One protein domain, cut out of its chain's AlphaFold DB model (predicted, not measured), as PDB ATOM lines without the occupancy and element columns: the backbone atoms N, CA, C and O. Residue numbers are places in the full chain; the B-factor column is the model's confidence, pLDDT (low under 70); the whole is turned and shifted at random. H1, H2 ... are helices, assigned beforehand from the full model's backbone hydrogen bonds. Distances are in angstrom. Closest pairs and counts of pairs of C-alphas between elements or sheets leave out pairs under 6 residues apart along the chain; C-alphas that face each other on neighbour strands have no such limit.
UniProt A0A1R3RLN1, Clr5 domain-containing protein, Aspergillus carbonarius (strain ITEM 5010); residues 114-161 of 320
ATOM      1  N   ASN A 114     133.993 123.616 164.880       82.19
ATOM      2  CA  ASN A 114     134.179 124.878 165.600       82.19
ATOM      3  C   ASN A 114     133.658 124.790 167.036       82.19
ATOM      4  O   ASN A 114     134.181 125.484 167.900       82.19
ATOM      5  N   ASP A 115     132.660 123.939 167.273       86.12
ATOM      6  CA  ASP A 115     132.121 123.680 168.601       86.12
ATOM      7  C   ASP A 115     133.167 122.936 169.458       86.12
ATOM      8  O   ASP A 115     133.622 121.856 169.052       86.12
ATOM      9  N   PRO A 116     133.595 123.508 170.603       86.19
ATOM     10  CA  PRO A 116     134.585 122.883 171.474       86.19
ATOM     11  C   PRO A 116     134.114 121.535 172.028       86.19
ATOM     12  O   PRO A 116     134.939 120.634 172.163       86.19
ATOM     13  N   VAL A 117     132.813 121.359 172.289       89.19
ATOM     14  CA  VAL A 117     132.280 120.119 172.879       89.19
ATOM     15  C   VAL A 117     132.380 118.973 171.879       89.19
ATOM     16  O   VAL A 117     132.950 117.926 172.175       89.19
ATOM     17  N   GLN A 118     131.902 119.194 170.652       85.19
ATOM     18  CA  GLN A 118     132.004 118.199 169.583       85.19
ATOM     19  C   GLN A 118     133.460 117.891 169.224       85.19
ATOM     20  O   GLN A 118     133.789 116.742 168.940       85.19
ATOM     21  N   ARG A 119     134.345 118.897 169.257       85.31
ATOM     22  CA  ARG A 119     135.782 118.679 169.060       85.31
ATOM     23  C   ARG A 119     136.354 117.761 170.138       85.31
ATOM     24  O   ARG A 119     137.071 116.829 169.798       85.31
ATOM     25  N   GLN A 120     136.022 118.004 171.402       86.62
ATOM     26  CA  GLN A 120     136.504 117.184 172.507       86.62
ATOM     27  C   GLN A 120     135.991 115.743 172.407       86.62
ATOM     28  O   GLN A 120     136.777 114.817 172.549       86.62
ATOM     29  N   MET A 121     134.719 115.543 172.046       87.56
ATOM     30  CA  MET A 121     134.181 114.202 171.794       87.56
ATOM     31  C   MET A 121     134.925 113.469 170.668       87.56
ATOM     32  O   MET A 121     135.251 112.295 170.818       87.56
ATOM     33  N   GLN A 122     135.236 114.159 169.565       86.06
ATOM     34  CA  GLN A 122     136.016 113.591 168.456       86.06
ATOM     35  C   GLN A 122     137.444 113.228 168.886       86.06
ATOM     36  O   GLN A 122     137.982 112.202 168.468       86.06
ATOM     37  N   GLU A 123     138.069 114.065 169.714       86.19
ATOM     38  CA  GLU A 123     139.391 113.793 170.281       86.19
ATOM     39  C   GLU A 123     139.354 112.589 171.228       86.19
ATOM     40  O   GLU A 123     140.200 111.706 171.111       86.19
ATOM     41  N   ASP A 124     138.363 112.507 172.116       89.00
ATOM     42  CA  ASP A 124     138.215 111.408 173.073       89.00
ATOM     43  C   ASP A 124     137.928 110.072 172.368       89.00
ATOM     44  O   ASP A 124     138.509 109.046 172.729       89.00
ATOM     45  N   GLU A 125     137.105 110.080 171.316       89.00
ATOM     46  CA  GLU A 125     136.849 108.912 170.467       89.00
ATOM     47  C   GLU A 125     138.126 108.451 169.747       89.00
ATOM     48  O   GLU A 125     138.493 107.273 169.807       89.00
ATOM     49  N   ALA A 126     138.870 109.386 169.146       89.06
ATOM     50  CA  ALA A 126     140.145 109.086 168.503       89.06
ATOM     51  C   ALA A 126     141.190 108.550 169.499       89.06
ATOM     52  O   ALA A 126     141.937 107.623 169.181       89.06
ATOM     53  N   LEU A 127     141.236 109.099 170.717       89.31
ATOM     54  CA  LEU A 127     142.116 108.637 171.791       89.31
ATOM     55  C   LEU A 127     141.730 107.243 172.289       89.31
ATOM     56  O   LEU A 127     142.616 106.419 172.529       89.31
ATOM     57  N   LYS A 128     140.432 106.964 172.441       92.81
ATOM     58  CA  LYS A 128     139.934 105.638 172.823       92.81
ATOM     59  C   LYS A 128     140.369 104.594 171.797       92.81
ATOM     60  O   LYS A 128     140.987 103.601 172.178       92.81
ATOM     61  N   TYR A 129     140.162 104.877 170.514       91.25
ATOM     62  CA  TYR A 129     140.593 103.999 169.432       91.25
ATOM     63  C   TYR A 129     142.112 103.770 169.427       91.25
ATOM     64  O   TYR A 129     142.577 102.635 169.351       91.25
ATOM     65  N   LEU A 130     142.908 104.835 169.585       91.44
ATOM     66  CA  LEU A 130     144.368 104.724 169.674       91.44
ATOM     67  C   LEU A 130     144.819 103.832 170.833       91.44
ATOM     68  O   LEU A 130     145.767 103.064 170.682       91.44
ATOM     69  N   ARG A 131     144.150 103.907 171.989       92.00
ATOM     70  CA  ARG A 131     144.452 103.038 173.135       92.00
ATOM     71  C   ARG A 131     144.138 101.577 172.828       92.00
ATOM     72  O   ARG A 131     144.908 100.707 173.224       92.00
ATOM     73  N   GLU A 132     143.034 101.303 172.143       94.75
ATOM     74  CA  GLU A 132     142.643  99.945 171.749       94.75
ATOM     75  C   GLU A 132     143.628  99.346 170.736       94.75
ATOM     76  O   GLU A 132     144.152  98.255 170.963       94.75
ATOM     77  N   GLU A 133     143.975 100.082 169.681       94.38
ATOM     78  CA  GLU A 133     144.964  99.635 168.691       94.38
ATOM     79  C   GLU A 133     146.380  99.527 169.269       94.38
ATOM     80  O   GLU A 133     147.141  98.622 168.915       94.38
ATOM     81  N   SER A 134     146.743 100.396 170.219       93.69
ATOM     82  CA  SER A 134     148.021 100.288 170.928       93.69
ATOM     83  C   SER A 134     148.104  99.006 171.753       93.69
ATOM     84  O   SER A 134     149.170  98.396 171.802       93.69
ATOM     85  N   LYS A 135     147.004  98.589 172.396       95.88
ATOM     86  CA  LYS A 135     146.947  97.335 173.169       95.88
ATOM     87  C   LYS A 135     147.077  96.107 172.273       95.88
ATOM     88  O   LYS A 135     147.720  95.145 172.675       95.88
ATOM     89  N   LYS A 136     146.516  96.153 171.060       95.81
ATOM     90  CA  LYS A 136     146.692  95.098 170.044       95.81
ATOM     91  C   LYS A 136     148.135  95.008 169.537       95.81
ATOM     92  O   LYS A 136     148.536  93.976 169.015       95.81
ATOM     93  N   GLY A 137     148.913  96.083 169.677       94.31
ATOM     94  CA  GLY A 137     150.293  96.171 169.200       94.31
ATOM     95  C   GLY A 137     150.423  96.515 167.713       94.31
ATOM     96  O   GLY A 137     151.539  96.756 167.262       94.31
ATOM     97  N   THR A 138     149.313  96.622 166.973       93.12
ATOM     98  CA  THR A 138     149.288  96.903 165.527       93.12
ATOM     99  C   THR A 138     149.964  98.228 165.173       93.12
ATOM    100  O   THR A 138     150.666  98.325 164.171       93.12
ATOM    101  N   ILE A 139     149.783  99.257 166.006       93.88
ATOM    102  CA  ILE A 139     150.314 100.606 165.744       93.88
ATOM    103  C   ILE A 139     151.703 100.847 166.348       93.88
ATOM    104  O   ILE A 139     152.238 101.957 166.259       93.88
ATOM    105  N   LYS A 140     152.309  99.840 166.991       92.38
ATOM    106  CA  LYS A 140     153.619  99.999 167.626       92.38
ATOM    107  C   LYS A 140     154.688 100.165 166.542       92.38
ATOM    108  O   LYS A 140     154.927  99.266 165.749       92.38
ATOM    109  N   GLY A 141     155.328 101.333 166.511       92.25
ATOM    110  CA  GLY A 141     156.328 101.682 165.494       92.25
ATOM    111  C   GLY A 141     155.773 102.459 164.298       92.25
ATOM    112  O   GLY A 141     156.544 102.862 163.428       92.25
ATOM    113  N   TYR A 142     154.467 102.747 164.255       93.75
ATOM    114  CA  TYR A 142     153.935 103.648 163.237       93.75
ATOM    115  C   TYR A 142     154.435 105.069 163.494       93.75
ATOM    116  O   TYR A 142     154.136 105.691 164.512       93.75
ATOM    117  N   GLY A 143     155.177 105.618 162.533       91.25
ATOM    118  CA  GLY A 143     155.467 107.047 162.508       91.25
ATOM    119  C   GLY A 143     154.184 107.868 162.324       91.25
ATOM    120  O   GLY A 143     153.162 107.366 161.855       91.25
ATOM    121  N   ARG A 144     154.248 109.172 162.618       86.25
ATOM    122  CA  ARG A 144     153.099 110.100 162.526       86.25
ATOM    123  C   ARG A 144     152.326 109.996 161.202       86.25
ATOM    124  O   ARG A 144     151.097 110.057 161.205       86.25
ATOM    125  N   GLY A 145     153.037 109.858 160.080       86.31
ATOM    126  CA  GLY A 145     152.435 109.728 158.748       86.31
ATOM    127  C   GLY A 145     151.625 108.441 158.585       86.31
ATOM    128  O   GLY A 145     150.448 108.506 158.232       86.31
ATOM    129  N   LEU A 146     152.227 107.295 158.917       90.75
ATOM    130  CA  LEU A 146     151.575 105.983 158.856       90.75
ATOM    131  C   LEU A 146     150.377 105.903 159.800       90.75
ATOM    132  O   LEU A 146     149.314 105.457 159.385       90.75
ATOM    133  N   LEU A 147     150.511 106.422 161.023       90.50
ATOM    134  CA  LEU A 147     149.411 106.468 161.983       90.50
ATOM    135  C   LEU A 147     148.230 107.279 161.443       90.50
ATOM    136  O   LEU A 147     147.092 106.824 161.478       90.50
ATOM    137  N   THR A 148     148.503 108.456 160.871       87.19
ATOM    138  CA  THR A 148     147.451 109.295 160.276       87.19
ATOM    139  C   THR A 148     146.765 108.580 159.108       87.19
ATOM    140  O   THR A 148     145.548 108.666 158.974       87.19
ATOM    141  N   SER A 149     147.528 107.878 158.265       86.38
ATOM    142  CA  SER A 149     146.977 107.114 157.140       86.38
ATOM    143  C   SER A 149     146.120 105.940 157.616       86.38
ATOM    144  O   SER A 149     145.025 105.735 157.103       86.38
ATOM    145  N   HIS A 150     146.589 105.213 158.632       90.25
ATOM    146  CA  HIS A 150     145.874 104.091 159.224       90.25
ATOM    147  C   HIS A 150     144.544 104.535 159.844       90.25
ATOM    148  O   HIS A 150     143.504 103.968 159.530       90.25
ATOM    149  N   MET A 151     144.550 105.609 160.641       87.94
ATOM    150  CA  MET A 151     143.328 106.129 161.266       87.94
ATOM    151  C   MET A 151     142.309 106.639 160.244       87.94
ATOM    152  O   MET A 151     141.110 106.445 160.425       87.94
ATOM    153  N   ARG A 152     142.771 107.230 159.133       84.62
ATOM    154  CA  ARG A 152     141.884 107.619 158.026       84.62
ATOM    155  C   ARG A 152     141.246 106.416 157.342       84.62
ATOM    156  O   ARG A 152     140.055 106.466 157.077       84.62
ATOM    157  N   GLY A 153     142.004 105.344 157.110       84.56
ATOM    158  CA  GLY A 153     141.461 104.102 156.547       84.56
ATOM    159  C   GLY A 153     140.388 103.450 157.428       84.56
ATOM    160  O   GLY A 153     139.579 102.675 156.936       84.56
ATOM    161  N   GLN A 154     140.357 103.798 158.714       86.88
ATOM    162  CA  GLN A 154     139.380 103.329 159.701       86.88
ATOM    163  C   GLN A 154     138.204 104.307 159.871       86.88
ATOM    164  O   GLN A 154     137.358 104.121 160.738       86.88
ATOM    165  N   GLY A 155     138.149 105.372 159.060       83.12
ATOM    166  CA  GLY A 155     137.087 106.379 159.091       83.12
ATOM    167  C   GLY A 155     137.221 107.424 160.203       83.12
ATOM    168  O   GLY A 155     136.358 108.292 160.329       83.12
ATOM    169  N   ILE A 156     138.301 107.403 160.992       86.00
ATOM    170  CA  ILE A 156     138.491 108.348 162.099       86.00
ATOM    171  C   ILE A 156     139.113 109.637 161.564       86.00
ATOM    172  O   ILE A 156     140.297 109.714 161.211       86.00
ATOM    173  N   ILE A 157     138.300 110.691 161.509       78.19
ATOM    174  CA  ILE A 157     138.702 111.995 160.979       78.19
ATOM    175  C   ILE A 157     139.397 112.799 162.080       78.19
ATOM    176  O   ILE A 157     138.784 113.614 162.764       78.19
ATOM    177  N   ILE A 158     140.711 112.626 162.217       78.75
ATOM    178  CA  ILE A 158     141.508 113.511 163.073       78.75
ATOM    179  C   ILE A 158     141.891 114.757 162.280       78.75
ATOM    180  O   ILE A 158     142.582 114.694 161.252       78.75
ATOM    181  N   ALA A 159     141.472 115.923 162.774       70.31
ATOM    182  CA  ALA A 159     142.046 117.182 162.322       70.31
ATOM    183  C   ALA A 159     143.569 117.096 162.476       70.31
ATOM    184  O   ALA A 159     144.051 116.622 163.498       70.31
ATOM    185  N   ARG A 160     144.352 117.565 161.489       66.38
ATOM    186  CA  ARG A 160     145.804 117.705 161.679       66.38
ATOM    187  C   ARG A 160     146.001 118.623 162.889       66.38
ATOM    188  O   ARG A 160     145.880 119.840 162.740       66.38
ATOM    189  N   LEU A 161     146.238 118.027 164.058       55.00
ATOM    190  CA  LEU A 161     146.611 118.703 165.287       55.00
ATOM    191  C   LEU A 161     147.962 119.337 164.979       55.00
ATOM    192  O   LEU A 161     149.016 118.697 165.004       55.00
TER     193      LEU A 161
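This is residues 114 to 161 of the 320 residues of the protein "Clr5 domain-containing protein" of Aspergillus carbonarius (strain ITEM 5010) (UniProt A0A1R3RLN1). One long helix, H1, makes the longest axis; the chain then folds back, and a short helix, H2, runs crosswise on one side of H1 with a gap between them. The tail, residues 154 to 161, turns back on that same side toward the first half of H1. The printed part has 48 residues with two named helices, H1 then H2, and no named strand: all helix. It is only just compact, close to loose, with a radius of gyration of the C-alphas of 11.2 A and spans of 33 by 19 by 16 A.

Look first at H1, residues 116 to 136, then at H2, residues 144 to 153. They are near each other: their closest C-alphas are 8.4 A apart, and 5 pairs lie within 10 A. In H1 and H2 every O i to N i+4 pair is within hydrogen-bond range.

Find C-alpha 116 at (134.585, 122.883, 171.474); from there H1 runs 30.3 A to C-alpha 136. H2 runs 14.4 A to C-alpha 153 at (141.461, 104.102, 156.547).

The C-alphas farthest apart, of Asn 114 and Gly 137, are 33.1 A apart. The printed part has no cut, and H1 to H2 is a short link. Residues 160 to 161 have pLDDT under 70.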